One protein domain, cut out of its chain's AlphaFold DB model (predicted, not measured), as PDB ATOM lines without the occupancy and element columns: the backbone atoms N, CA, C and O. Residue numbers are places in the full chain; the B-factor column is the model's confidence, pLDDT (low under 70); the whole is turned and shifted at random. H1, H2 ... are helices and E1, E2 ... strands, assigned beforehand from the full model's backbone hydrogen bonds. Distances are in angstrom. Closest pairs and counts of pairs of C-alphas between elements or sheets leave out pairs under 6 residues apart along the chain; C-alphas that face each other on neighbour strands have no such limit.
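This is residues 5 to 106 of the 126 residues of the protein "MBL fold metallo-hydrolase" of Pseudomonas sp. K1S02-6 (UniProt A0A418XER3). A strongly twisted sheet of four strands has helix H1 along one face; beyond it, the small hairpin E4 and E5 reaches toward one end of the long axis, and H2 lies toward the other, where residues 101 to 106 stick out. A long link, residues 68 to 93, joins E6 to H2. The 102 printed residues hold E1 E2 E3 E4 E5 H1 E6 H2 in chain order, a mixed class of two named helices and six named strands. The sheet runs E1 E2 E3 E6, mixed; the whole is compact, with a radius of gyration of the C-alphas of 13.9 A, yet elongated, 48 by 29 by 22 A.

Find C-alpha 5 at (57.879, -82.930, 22.430), where E1, residues 5 to 10, begins. E2 is residues 15 to 21, 19.7 A long; E3 is 27 to 31, E4 34 to 38 and E5 43 to 45. H1, residues 47 to 58, spans 16.2 A; E6 is 62 to 67. H2, residues 94 to 104, spans 15.3 A and ends at C-alpha 104, (38.322, -85.182, 25.798).

E1, E2 and E3 form a meander, each strand the antiparallel neighbour of the one before: look for N 8 and O 17 at 2.8 A, and N 20 and O 29 at 2.9 A. E6 is parallel to E3, with N 30 and O 65 at 2.8 A. H1 is on this sheet at a height of 8.1 A, two layers. E3 runs on into E4 at 36 degrees; in the hairpin E4 and E5, N 38 and O 43 are 2.9 A apart. The closest C-alphas of E4 and H1, Val 34 and Asn 48, are 6.2 A apart. H2 is not on the sheet. In H1 and H2 every O i to N i+4 pair is within hydrogen-bond range.

The C-alphas of Thr 41 and Arg 106 are farthest apart, 49.0 A. The printed part has no cut; the link E6 to H2 is long, the others tight. Residues 81 to 96 have pLDDT under 70.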
ATOM      1  N   VAL A   5      57.253 -83.321  21.162       96.38
ATOM      2  CA  VAL A   5      57.879 -82.930  22.430       96.38
ATOM      3  C   VAL A   5      59.145 -82.142  22.133       96.38
ATOM      4  O   VAL A   5      60.065 -82.680  21.526       96.38
ATOM      5  N   GLU A   6      59.188 -80.896  22.591       98.12
ATOM      6  CA  GLU A   6      60.376 -80.044  22.546       98.12
ATOM      7  C   GLU A   6      60.930 -79.861  23.962       98.12
ATOM      8  O   GLU A   6      60.171 -79.577  24.893       98.12
ATOM      9  N   ALA A   7      62.246 -80.010  24.124       97.94
ATOM     10  CA  ALA A   7      62.934 -79.896  25.408       97.94
ATOM     11  C   ALA A   7      63.778 -78.614  25.490       97.94
ATOM     12  O   ALA A   7      64.495 -78.257  24.559       97.94
ATOM     13  N   PHE A   8      63.746 -77.957  26.646       98.12
ATOM     14  CA  PHE A   8      64.467 -76.722  26.935       98.12
ATOM     15  C   PHE A   8      65.331 -76.938  28.170       98.12
ATOM     16  O   PHE A   8      64.829 -76.992  29.290       98.12
ATOM     17  N   PHE A   9      66.635 -77.075  27.954       97.75
ATOM     18  CA  PHE A   9      67.598 -77.254  29.034       97.75
ATOM     19  C   PHE A   9      67.993 -75.911  29.661       97.75
ATOM     20  O   PHE A   9      68.335 -74.966  28.933       97.75
ATOM     21  N   ASP A  10      67.984 -75.860  30.995       96.38
ATOM     22  CA  ASP A  10      68.628 -74.812  31.785       96.38
ATOM     23  C   ASP A  10      69.926 -75.340  32.427       96.38
ATOM     24  O   ASP A  10      69.878 -76.176  33.333       96.38
ATOM     25  N   PRO A  11      71.109 -74.853  32.009       93.75
ATOM     26  CA  PRO A  11      72.378 -75.334  32.543       93.75
ATOM     27  C   PRO A  11      72.661 -74.867  33.977       93.75
ATOM     28  O   PRO A  11      73.585 -75.392  34.596       93.75
ATOM     29  N   ARG A  12      71.930 -73.874  34.509       91.44
ATOM     30  CA  ARG A  12      72.177 -73.357  35.864       91.44
ATOM     31  C   ARG A  12      71.560 -74.257  36.926       91.44
ATOM     32  O   ARG A  12      72.223 -74.535  37.919       91.44
ATOM     33  N   SER A  13      70.323 -74.698  36.714       91.38
ATOM     34  CA  SER A  13      69.634 -75.637  37.602       91.38
ATOM     35  C   SER A  13      69.785 -77.096  37.175       91.38
ATOM     36  O   SER A  13      69.442 -77.993  37.939       91.38
ATOM     37  N   ASN A  14      70.326 -77.347  35.976       94.81
ATOM     38  CA  ASN A  14      70.382 -78.669  35.349       94.81
ATOM     39  C   ASN A  14      68.982 -79.294  35.164       94.81
ATOM     40  O   ASN A  14      68.821 -80.515  35.202       94.81
ATOM     41  N   SER A  15      67.970 -78.446  34.963       94.62
ATOM     42  CA  SER A  15      66.573 -78.850  34.796       94.62
ATOM     43  C   SER A  15      66.161 -78.778  33.325       94.62
ATOM     44  O   SER A  15      66.732 -78.034  32.521       94.62
ATOM     45  N   PHE A  16      65.135 -79.547  32.973       97.56
ATOM     46  CA  PHE A  16      64.504 -79.496  31.659       97.56
ATOM     47  C   PHE A  16      63.070 -79.009  31.793       97.56
ATOM     48  O   PHE A  16      62.290 -79.587  32.544       97.56
ATOM     49  N   SER A  17      62.715 -78.009  30.994       97.56
ATOM     50  CA  SER A  17      61.324 -77.681  30.698       97.56
ATOM     51  C   SER A  17      60.912 -78.332  29.383       97.56
ATOM     52  O   SER A  17      61.740 -78.510  28.488       97.56
ATOM     53  N   TYR A  18      59.627 -78.637  29.220       97.56
ATOM     54  CA  TYR A  18      59.115 -79.236  27.985       97.56
ATOM     55  C   TYR A  18      57.923 -78.471  27.428       97.56
ATOM     56  O   TYR A  18      57.073 -77.996  28.182       97.56
ATOM     57  N   VAL A  19      57.821 -78.423  26.101       95.88
ATOM     58  CA  VAL A  19      56.579 -78.106  25.392       95.88
ATOM     59  C   VAL A  19      56.100 -79.376  24.704       95.88
ATOM     60  O   VAL A  19      56.743 -79.885  23.790       95.88
ATOM     61  N   VAL A  20      54.960 -79.894  25.152       94.75
ATOM     62  CA  VAL A  20      54.304 -81.065  24.564       94.75
ATOM     63  C   VAL A  20      53.101 -80.583  23.773       94.75
ATOM     64  O   VAL A  20      52.212 -79.953  24.343       94.75
ATOM     65  N   SER A  21      53.050 -80.864  22.477       93.06
ATOM     66  CA  SER A  21      51.994 -80.383  21.586       93.06
ATOM     67  C   SER A  21      51.292 -81.503  20.829       93.06
ATOM     68  O   SER A  21      51.876 -82.524  20.460       93.06
ATOM     69  N   ASP A  22      50.004 -81.290  20.599       91.62
ATOM     70  CA  ASP A  22      49.195 -82.049  19.660       91.62
ATOM     71  C   ASP A  22      49.324 -81.409  18.263       91.62
ATOM     72  O   ASP A  22      48.811 -80.303  18.062       91.62
ATOM     73  N   PRO A  23      49.954 -82.085  17.280       89.38
ATOM     74  CA  PRO A  23      50.135 -81.531  15.940       89.38
ATOM     75  C   PRO A  23      48.825 -81.384  15.152       89.38
ATOM     76  O   PRO A  23      48.784 -80.634  14.182       89.38
ATOM     77  N   HIS A  24      47.751 -82.081  15.536       89.62
ATOM     78  CA  HIS A  24      46.455 -81.965  14.879       89.62
ATOM     79  C   HIS A  24      45.679 -80.736  15.368       89.62
ATOM     80  O   HIS A  24      45.120 -80.008  14.547       89.62
ATOM     81  N   SER A  25      45.609 -80.508  16.682       89.31
ATOM     82  CA  SER A  25      44.829 -79.393  17.245       89.31
ATOM     83  C   SER A  25      45.633 -78.117  17.495       89.31
ATOM     84  O   SER A  25      45.035 -77.074  17.762       89.31
ATOM     85  N   GLY A  26      46.968 -78.186  17.455       89.94
ATOM     86  CA  GLY A  26      47.860 -77.074  17.797       89.94
ATOM     87  C   GLY A  26      47.870 -76.728  19.290       89.94
ATOM     88  O   GLY A  26      48.433 -75.713  19.688       89.94
ATOM     89  N   ARG A  27      47.231 -77.537  20.140       89.81
ATOM     90  CA  ARG A  27      47.201 -77.331  21.594       89.81
ATOM     91  C   ARG A  27      48.483 -77.854  22.220       89.81
ATOM     92  O   ARG A  27      48.994 -78.891  21.798       89.81
ATOM     93  N   CYS A  28      48.979 -77.186  23.255       91.50
ATOM     94  CA  CYS A  28      50.163 -77.640  23.971       91.50
ATOM     95  C   CYS A  28      50.054 -77.510  25.493       91.50
ATOM     96  O   CYS A  28      49.260 -76.733  26.032       91.50
ATOM     97  N   ALA A  29      50.892 -78.283  26.173       91.44
ATOM     98  CA  ALA A  29      51.183 -78.188  27.590       91.44
ATOM     99  C   ALA A  29      52.654 -77.803  27.776       91.44
ATOM    100  O   ALA A  29      53.522 -78.286  27.049       91.44
ATOM    101  N   ILE A  30      52.919 -76.947  28.755       93.12
ATOM    102  CA  ILE A  30      54.263 -76.595  29.206       93.12
ATOM    103  C   ILE A  30      54.500 -77.326  30.527       93.12
ATOM    104  O   ILE A  30      53.658 -77.237  31.420       93.12
ATOM    105  N   ILE A  31      55.602 -78.059  30.643       93.94
ATOM    106  CA  ILE A  31      55.931 -78.880  31.816       93.94
ATOM    107  C   ILE A  31      57.221 -78.356  32.443       93.94
ATOM    108  O   ILE A  31      58.184 -78.106  31.714       93.94
ATOM    109  N   ASP A  32      57.214 -78.204  33.767       94.69
ATOM    110  CA  ASP A  32      58.335 -77.763  34.607       94.69
ATOM    111  C   ASP A  32      59.049 -76.510  34.066       94.69
ATOM    112  O   ASP A  32      60.253 -76.532  33.795       94.69
ATOM    113  N   PRO A  33      58.322 -75.404  33.806       95.06
ATOM    114  CA  PRO A  33      58.922 -74.212  33.223       95.06
ATOM    115  C   PRO A  33      59.847 -73.507  34.229       95.06
ATOM    116  O   PRO A  33      59.399 -73.020  35.264       95.06
ATOM    117  N   VAL A  34      61.126 -73.340  33.893       95.88
ATOM    118  CA  VAL A  34      62.137 -72.737  34.787       95.88
ATOM    119  C   VAL A  34      62.110 -71.201  34.749       95.88
ATOM    120  O   VAL A  34      62.061 -70.589  33.681       95.88
ATOM    121  N   LEU A  35      62.161 -70.563  35.922       95.50
ATOM    122  CA  LEU A  35      62.450 -69.138  36.101       95.50
ATOM    123  C   LEU A  35      63.939 -68.954  36.404       95.50
ATOM    124  O   LEU A  35      64.464 -69.561  37.337       95.50
ATOM    125  N   ASP A  36      64.609 -68.077  35.658       93.81
ATOM    126  CA  ASP A  36      66.024 -67.802  35.891       93.81
ATOM    127  C   ASP A  36      66.218 -67.096  37.234       93.81
ATOM    128  O   ASP A  36      65.765 -65.961  37.418       93.81
ATOM    129  N   TYR A  37      66.949 -67.736  38.143       93.56
ATOM    130  CA  TYR A  37      67.294 -67.176  39.444       93.56
ATOM    131  C   TYR A  37      68.796 -67.266  39.700       93.56
ATOM    132  O   TYR A  37      69.429 -68.301  39.501       93.56
ATOM    133  N   ASP A  38      69.375 -66.154  40.136       91.88
ATOM    134  CA  ASP A  38      70.755 -66.070  40.581       91.88
ATOM    135  C   ASP A  38      70.803 -66.012  42.108       91.88
ATOM    136  O   ASP A  38      70.494 -64.983  42.706       91.88
ATOM    137  N   SER A  39      71.203 -67.113  42.745       89.12
ATOM    138  CA  SER A  39      71.235 -67.220  44.207       89.12
ATOM    139  C   SER A  39      72.305 -66.352  44.871       89.12
ATOM    140  O   SER A  39      72.138 -65.975  46.028       89.12
ATOM    141  N   ALA A  40      73.377 -65.999  44.156       92.19
ATOM    142  CA  ALA A  40      74.453 -65.168  44.689       92.19
ATOM    143  C   ALA A  40      74.057 -63.684  44.756       92.19
ATOM    144  O   ALA A  40      74.504 -62.960  45.642       92.19
ATOM    145  N   THR A  41      73.219 -63.226  43.822       94.50
ATOM    146  CA  THR A  41      72.806 -61.817  43.700       94.50
ATOM    147  C   THR A  41      71.327 -61.570  44.000       94.50
ATOM    148  O   THR A  41      70.901 -60.416  44.047       94.50
ATOM    149  N   GLY A  42      70.531 -62.627  44.168       93.00
ATOM    150  CA  GLY A  42      69.078 -62.559  44.330       93.00
ATOM    151  C   GLY A  42      68.333 -62.085  43.077       93.00
ATOM    152  O   GLY A  42      67.172 -61.684  43.168       93.00
ATOM    153  N   ARG A  43      68.984 -62.064  41.906       94.69
ATOM    154  CA  ARG A  43      68.400 -61.527  40.670       94.69
ATOM    155  C   ARG A  43      67.528 -62.558  39.967       94.69
ATOM    156  O   ARG A  43      67.905 -63.718  39.836       94.69
ATOM    157  N   ILE A  44      66.400 -62.085  39.446       93.81
ATOM    158  CA  ILE A  44      65.494 -62.850  38.588       93.81
ATOM    159  C   ILE A  44      65.640 -62.346  37.153       93.81
ATOM    160  O   ILE A  44      65.723 -61.137  36.922       93.81
ATOM    161  N   SER A  45      65.650 -63.259  36.184       93.19
ATOM    162  CA  SER A  45      65.484 -62.921  34.768       93.19
ATOM    163  C   SER A  45      64.421 -63.808  34.116       93.19
ATOM    164  O   SER A  45      63.948 -64.774  34.708       93.19
ATOM    165  N   HIS A  46      64.000 -63.444  32.907       93.44
ATOM    166  CA  HIS A  46      62.897 -64.104  32.200       93.44
ATOM    167  C   HIS A  46      63.359 -64.775  30.902       93.44
ATOM    168  O   HIS A  46      62.575 -64.958  29.974       93.44
ATOM    169  N   THR A  47      64.638 -65.120  30.797       94.38
ATOM    170  CA  THR A  47      65.229 -65.680  29.580       94.38
ATOM    171  C   THR A  47      64.602 -67.030  29.240       94.38
ATOM    172  O   THR A  47      64.122 -67.214  28.120       94.38
ATOM    173  N   ASN A  48      64.526 -67.948  30.204       95.00
ATOM    174  CA  ASN A  48      63.959 -69.280  30.004       95.00
ATOM    175  C   ASN A  48      62.454 -69.232  29.691       95.00
ATOM    176  O   ASN A  48      62.018 -69.804  28.690       95.00
ATOM    177  N   VAL A  49      61.667 -68.455  30.444       92.75
ATOM    178  CA  VAL A  49      60.228 -68.301  30.156       92.75
ATOM    179  C   VAL A  49      59.975 -67.654  28.786       92.75
ATOM    180  O   VAL A  49      59.086 -68.083  28.049       92.75
ATOM    181  N   ASN A  50      60.797 -66.681  28.377       93.38
ATOM    182  CA  ASN A  50      60.674 -66.046  27.064       93.38
ATOM    183  C   ASN A  50      61.012 -67.008  25.920       93.38
ATOM    184  O   ASN A  50      60.369 -66.933  24.874       93.38
ATOM    185  N   ARG A  51      61.964 -67.934  26.106       95.50
ATOM    186  CA  ARG A  51      62.262 -68.995  25.124       95.50
ATOM    187  C   ARG A  51      61.054 -69.904  24.904       95.50
ATOM    188  O   ARG A  51      60.699 -70.166  23.758       95.50
ATOM    189  N   LEU A  52      60.386 -70.316  25.984       95.06
ATOM    190  CA  LEU A  52      59.165 -71.127  25.916       95.06
ATOM    191  C   LEU A  52      58.032 -70.373  25.201       95.06
ATOM    192  O   LEU A  52      57.423 -70.904  24.272       95.06
ATOM    193  N   ILE A  53      57.790 -69.111  25.572       91.94
ATOM    194  CA  ILE A  53      56.780 -68.252  24.927       91.94
ATOM    195  C   ILE A  53      57.086 -68.065  23.436       91.94
ATOM    196  O   ILE A  53      56.184 -68.147  22.603       91.94
ATOM    197  N   ALA A  54      58.348 -67.818  23.083       94.06
ATOM    198  CA  ALA A  54      58.768 -67.662  21.696       94.06
ATOM    199  C   ALA A  54      58.536 -68.949  20.897       94.06
ATOM    200  O   ALA A  54      58.008 -68.883  19.788       94.06
ATOM    201  N   HIS A  55      58.848 -70.119  21.458       95.62
ATOM    202  CA  HIS A  55      58.562 -71.393  20.805       95.62
ATOM    203  C   HIS A  55      57.058 -71.575  20.565       95.62
ATOM    204  O   HIS A  55      56.642 -71.762  19.425       95.62
ATOM    205  N   VAL A  56      56.225 -71.410  21.599       92.62
ATOM    206  CA  VAL A  56      54.758 -71.511  21.478       92.62
ATOM    207  C   VAL A  56      54.226 -70.575  20.387       92.62
ATOM    208  O   VAL A  56      53.434 -70.994  19.547       92.62
ATOM    209  N   ARG A  57      54.706 -69.327  20.337       91.88
ATOM    210  CA  ARG A  57      54.284 -68.341  19.329       91.88
ATOM    211  C   ARG A  57      54.753 -68.681  17.919       91.88
ATOM    212  O   ARG A  57      53.959 -68.598  16.988       91.88
ATOM    213  N   THR A  58      56.022 -69.042  17.750       93.75
ATOM    214  CA  THR A  58      56.600 -69.349  16.429       93.75
ATOM    215  C   THR A  58      55.986 -70.599  15.810       93.75
ATOM    216  O   THR A  58      55.807 -70.643  14.598       93.75
ATOM    217  N   GLN A  59      55.606 -71.574  16.636       93.94
ATOM    218  CA  GLN A  59      54.917 -72.788  16.203       93.94
ATOM    219  C   GLN A  59      53.392 -72.609  16.065       93.94
ATOM    220  O   GLN A  59      52.699 -73.552  15.701       93.94
ATOM    221  N   GLY A  60      52.847 -71.420  16.358       91.44
ATOM    222  CA  GLY A  60      51.405 -71.164  16.297       91.44
ATOM    223  C   GLY A  60      50.589 -71.991  17.297       91.44
ATOM    224  O   GLY A  60      49.421 -72.283  17.043       91.44
ATOM    225  N   LEU A  61      51.200 -72.393  18.414       91.88
ATOM    226  CA  LEU A  61      50.588 -73.263  19.409       91.88
ATOM    227  C   LEU A  61      49.693 -72.482  20.378       91.88
ATOM    228  O   LEU A  61      49.945 -71.325  20.725       91.88
ATOM    229  N   CYS A  62      48.666 -73.162  20.878       89.19
ATOM    230  CA  CYS A  62      47.805 -72.686  21.948       89.19
ATOM    231  C   CYS A  62      48.170 -73.399  23.251       89.19
ATOM    232  O   CYS A  62      47.840 -74.573  23.441       89.19
ATOM    233  N   ALA A  63      48.852 -72.693  24.151       88.12
ATOM    234  CA  ALA A  63      49.182 -73.232  25.460       88.12
ATOM    235  C   ALA A  63      47.916 -73.323  26.328       88.12
ATOM    236  O   ALA A  63      47.328 -72.315  26.718       88.12
ATOM    237  N   GLU A  64      47.476 -74.552  26.606       86.94
ATOM    238  CA  GLU A  64      46.304 -74.826  27.443       86.94
ATOM    239  C   GLU A  64      46.680 -75.103  28.888       86.94
ATOM    240  O   GLU A  64      45.877 -74.846  29.782       86.94
ATOM    241  N   TRP A  65      47.887 -75.621  29.106       86.56
ATOM    242  CA  TRP A  65      48.324 -76.136  30.390       86.56
ATOM    243  C   TRP A  65      49.727 -75.666  30.723       86.56
ATOM    244  O   TRP A  65      50.623 -75.710  29.883       86.56
ATOM    245  N   VAL A  66      49.913 -75.302  31.988       88.69
ATOM    246  CA  VAL A  66      51.229 -75.184  32.613       88.69
ATOM    247  C   VAL A  66      51.243 -76.116  33.813       88.69
ATOM    248  O   VAL A  66      50.431 -75.950  34.730       88.69
ATOM    249  N   LEU A  67      52.102 -77.127  33.749       89.44
ATOM    250  CA  LEU A  67      52.130 -78.270  34.649       89.44
ATOM    251  C   LEU A  67      53.455 -78.321  35.394       89.44
ATOM    252  O   LEU A  67      54.506 -78.070  34.818       89.44
ATOM    253  N   GLU A  68      53.366 -78.707  36.659       87.94
ATOM    254  CA  GLU A  68      54.514 -79.004  37.504       87.94
ATOM    255  C   GLU A  68      54.466 -80.490  37.843       87.94
ATOM    256  O   GLU A  68      53.415 -81.009  38.239       87.94
ATOM    257  N   THR A  69      55.585 -81.183  37.679       89.50
ATOM    258  CA  THR A  69      55.707 -82.596  38.043       89.50
ATOM    259  C   THR A  69      55.741 -82.781  39.553       89.50
ATOM    260  O   THR A  69      55.199 -83.762  40.064       89.50
ATOM    261  N   HIS A  70      56.335 -81.830  40.272       88.62
ATOM    262  CA  HIS A  70      56.428 -81.808  41.726       88.62
ATOM    263  C   HIS A  70      56.705 -80.386  42.238       88.62
ATOM    264  O   HIS A  70      56.723 -79.420  41.479       88.62
ATOM    265  N   VAL A  71      56.879 -80.244  43.555       89.25
ATOM    266  CA  VAL A  71      57.415 -79.010  44.140       89.25
ATOM    267  C   VAL A  71      58.936 -79.069  44.039       89.25
ATOM    268  O   VAL A  71      59.566 -79.848  44.752       89.25
ATOM    269  N   HIS A  72      59.497 -78.265  43.141       90.50
ATOM    270  CA  HIS A  72      60.927 -78.261  42.825       90.50
ATOM    271  C   HIS A  72      61.763 -77.621  43.937       90.50
ATOM    272  O   HIS A  72      61.366 -76.614  44.528       90.50
ATOM    273  N   ALA A  73      62.928 -78.204  44.214       91.38
ATOM    274  CA  ALA A  73      63.900 -77.688  45.189       91.38
ATOM    275  C   ALA A  73      65.160 -77.107  44.521       91.38
ATOM    276  O   ALA A  73      65.930 -76.384  45.150       91.38
ATOM    277  N   ASP A  74      65.367 -77.440  43.251       88.06
ATOM    278  CA  ASP A  74      66.523 -77.137  42.411       88.06
ATOM    279  C   ASP A  74      66.332 -75.877  41.552       88.06
ATOM    280  O   ASP A  74      67.312 -75.247  41.159       88.06
ATOM    281  N   HIS A  75      65.085 -75.476  41.291       92.00
ATOM    282  CA  HIS A  75      64.773 -74.281  40.514       92.00
ATOM    283  C   HIS A  75      63.483 -73.598  40.971       92.00
ATOM    284  O   HIS A  75      62.626 -74.184  41.634       92.00
ATOM    285  N   LEU A  76      63.335 -72.328  40.590       92.00
ATOM    286  CA  LEU A  76      62.077 -71.607  40.747       92.00
ATOM    287  C   LEU A  76      61.189 -71.862  39.529       92.00
ATOM    288  O   LEU A  76      61.641 -71.721  38.395       92.00
ATOM    289  N   SER A  77      59.916 -72.179  39.751       91.25
ATOM    290  CA  SER A  77      58.941 -72.295  38.662       91.25
ATOM    291  C   SER A  77      58.607 -70.917  38.072       91.25
ATOM    292  O   SER A  77      58.321 -69.957  38.791       91.25
ATOM    293  N   SER A  78      58.583 -70.832  36.741       89.56
ATOM    294  CA  SER A  78      58.056 -69.695  35.976       89.56
ATOM    295  C   SER A  78      56.587 -69.875  35.589       89.56
ATOM    296  O   SER A  78      56.062 -69.102  34.785       89.56
ATOM    297  N   GLY A  79      55.879 -70.847  36.172       83.06
ATOM    298  CA  GLY A  79      54.506 -71.173  35.791       83.06
ATOM    299  C   GLY A  79      53.506 -70.029  35.998       83.06
ATOM    300  O   GLY A  79      52.502 -69.942  35.290       83.06
ATOM    301  N   THR A  80      53.794 -69.094  36.910       77.25
ATOM    302  CA  THR A  80      53.025 -67.849  37.048       77.25
ATOM    303  C   THR A  80      53.294 -66.868  35.913       77.25
ATOM    304  O   THR A  80      52.373 -66.176  35.517       77.25
ATOM    305  N   GLY A  81      54.485 -66.845  35.311       69.25
ATOM    306  CA  GLY A  81      54.885 -65.880  34.277       69.25
ATOM    307  C   GLY A  81      54.049 -65.902  32.991       69.25
ATOM    308  O   GLY A  81      54.122 -64.971  32.193       69.25
ATOM    309  N   PHE A  82      53.200 -66.910  32.791       68.31
ATOM    310  CA  PHE A  82      52.379 -67.057  31.594       68.31
ATOM    311  C   PHE A  82      50.956 -66.469  31.728       68.31
ATOM    312  O   PHE A  82      49.951 -67.147  31.499       68.31
ATOM    313  N   HIS A  83      50.842 -65.189  32.090       57.59
ATOM    314  CA  HIS A  83      49.544 -64.538  32.334       57.59
ATOM    315  C   HIS A  83      48.705 -64.256  31.071       57.59
ATOM    316  O   HIS A  83      47.483 -64.177  31.186       57.59
ATOM    317  N   ASP A  84      49.336 -64.141  29.897       53.38
ATOM    318  CA  ASP A  84      48.758 -63.433  28.738       53.38
ATOM    319  C   ASP A  84      48.473 -64.314  27.500       53.38
ATOM    320  O   ASP A  84      48.169 -63.825  26.413       53.38
ATOM    321  N   HIS A  85      48.558 -65.643  27.636       55.72
ATOM    322  CA  HIS A  85      48.176 -66.558  26.554       55.72
ATOM    323  C   HIS A  85      46.697 -66.935  26.714       55.72
ATOM    324  O   HIS A  85      46.292 -67.559  27.698       55.72
ATOM    325  N   ARG A  86      45.873 -66.468  25.766       49.22
ATOM    326  CA  ARG A  86      44.406 -66.579  25.779       49.22
ATOM    327  C   ARG A  86      43.958 -68.016  26.075       49.22
ATOM    328  O   ARG A  86      44.239 -68.918  25.300       49.22
ATOM    329  N   GLY A  87      43.205 -68.202  27.161       54.22
ATOM    330  CA  GLY A  87      42.519 -69.465  27.469       54.22
ATOM    331  C   GLY A  87      43.325 -70.499  28.259       54.22
ATOM    332  O   GLY A  87      42.809 -71.590  28.500       54.22
ATOM    333  N   MET A  88      44.544 -70.172  28.700       62.03
ATOM    334  CA  MET A  88      45.373 -71.118  29.443       62.03
ATOM    335  C   MET A  88      44.779 -71.457  30.817       62.03
ATOM    336  O   MET A  88      44.548 -70.581  31.657       62.03
ATOM    337  N   LYS A  89      44.552 -72.749  31.066       61.66
ATOM    338  CA  LYS A  89      44.136 -73.281  32.362       61.66
ATOM    339  C   LYS A  89      45.384 -73.433  33.239       61.66
ATOM    340  O   LYS A  89      46.289 -74.212  32.949       61.66
ATOM    341  N   ARG A  90      45.457 -72.640  34.312       62.34
ATOM    342  CA  ARG A  90      46.610 -72.611  35.230       62.34
ATOM    343  C   ARG A  90      46.426 -73.597  36.380       62.34
ATOM    344  O   ARG A  90      45.302 -73.785  36.835       62.34
ATOM    345  N   LYS A  91      47.549 -74.124  36.889       56.44
ATOM    346  CA  LYS A  91      47.641 -74.933  38.117       56.44
ATOM    347  C   LYS A  91      46.587 -76.034  38.192       56.44
ATOM    348  O   LYS A  91      45.691 -75.990  39.033       56.44
ATOM    349  N   GLN A  92      46.723 -77.028  37.328       57.28
ATOM    350  CA  GLN A  92      46.048 -78.295  37.554       57.28
ATOM    351  C   GLN A  92      47.035 -79.315  38.086       57.28
ATOM    352  O   GLN A  92      48.156 -79.414  37.590       57.28
ATOM    353  N   SER A  93      46.617 -80.060  39.110       63.50
ATOM    354  CA  SER A  93      47.353 -81.261  39.485       63.50
ATOM    355  C   SER A  93      47.397 -82.191  38.272       63.50
ATOM    356  O   SER A  93      46.462 -82.215  37.466       63.50
ATOM    357  N   ILE A  94      48.459 -82.987  38.146       66.94
ATOM    358  CA  ILE A  94      48.555 -84.030  37.111       66.94
ATOM    359  C   ILE A  94      47.278 -84.887  37.064       66.94
ATOM    360  O   ILE A  94      46.833 -85.296  35.994       66.94
ATOM    361  N   GLU A  95      46.631 -85.096  38.211       69.81
ATOM    362  CA  GLU A  95      45.358 -85.802  38.313       69.81
ATOM    363  C   GLU A  95      44.189 -85.070  37.630       69.81
ATOM    364  O   GLU A  95      43.418 -85.687  36.895       69.81
ATOM    365  N   GLN A  96      44.061 -83.752  37.806       68.00
ATOM    366  CA  GLN A  96      43.033 -82.958  37.125       68.00
ATOM    367  C   GLN A  96      43.243 -82.935  35.605       68.00
ATOM    368  O   GLN A  96      42.280 -83.093  34.852       68.00
ATOM    369  N   VAL A  97      44.499 -82.839  35.156       70.75
ATOM    370  CA  VAL A  97      44.854 -82.932  33.731       70.75
ATOM    371  C   VAL A  97      44.484 -84.303  33.178       70.75
ATOM    372  O   VAL A  97      43.869 -84.392  32.116       70.75
ATOM    373  N   ARG A  98      44.800 -85.378  33.912       72.38
ATOM    374  CA  ARG A  98      44.440 -86.750  33.532       72.38
ATOM    375  C   ARG A  98      42.933 -86.883  33.317       72.38
ATOM    376  O   ARG A  98      42.526 -87.485  32.328       72.38
ATOM    377  N   TRP A  99      42.109 -86.297  34.187       72.62
ATOM    378  CA  TRP A  99      40.650 -86.310  34.039       72.62
ATOM    379  C   TRP A  99      40.150 -85.490  32.844       72.62
ATOM    380  O   TRP A  99      39.295 -85.971  32.097       72.62
ATOM    381  N   ASP A 100      40.674 -84.278  32.632       73.38
ATOM    382  CA  ASP A 100      40.283 -83.426  31.500       73.38
ATOM    383  C   ASP A 100      40.661 -84.084  30.158       73.38
ATOM    384  O   ASP A 100      39.827 -84.162  29.252       73.38
ATOM    385  N   LEU A 101      41.856 -84.677  30.063       73.75
ATOM    386  CA  LEU A 101      42.285 -85.446  28.893       73.75
ATOM    387  C   LEU A 101      41.461 -86.724  28.702       73.75
ATOM    388  O   LEU A 101      41.063 -87.016  27.576       73.75
ATOM    389  N   ALA A 102      41.164 -87.474  29.769       72.56
ATOM    390  CA  ALA A 102      40.391 -88.711  29.662       72.56
ATOM    391  C   ALA A 102      38.982 -88.473  29.104       72.56
ATOM    392  O   ALA A 102      38.516 -89.252  28.271       72.56
ATOM    393  N   LEU A 103      38.335 -87.377  29.510       73.81
ATOM    394  CA  LEU A 103      37.037 -86.967  28.971       73.81
ATOM    395  C   LEU A 103      37.138 -86.516  27.509       73.81
ATOM    396  O   LEU A 103      36.301 -86.900  26.694       73.81
ATOM    397  N   ARG A 104      38.160 -85.725  27.159       72.56
ATOM    398  CA  ARG A 104      38.322 -85.182  25.798       72.56
ATOM    399  C   ARG A 104      38.721 -86.234  24.769       72.56
ATOM    400  O   ARG A 104      38.184 -86.237  23.666       72.56
ATOM    401  N   TYR A 105      39.631 -87.129  25.133       72.38
ATOM    402  CA  TYR A 105      40.207 -88.129  24.230       72.38
ATOM    403  C   TYR A 105      39.602 -89.529  24.408       72.38
ATOM    404  O   TYR A 105      40.107 -90.486  23.831       72.38
ATOM    405  N   ARG A 106      38.521 -89.662  25.193       73.19
ATOM    406  CA  ARG A 106      37.849 -90.940  25.500       73.19
ATOM    407  C   ARG A 106      38.809 -92.026  26.006       73.19
ATOM    408  O   ARG A 106      38.627 -93.202  25.710       73.19
TER     409      ARG A 106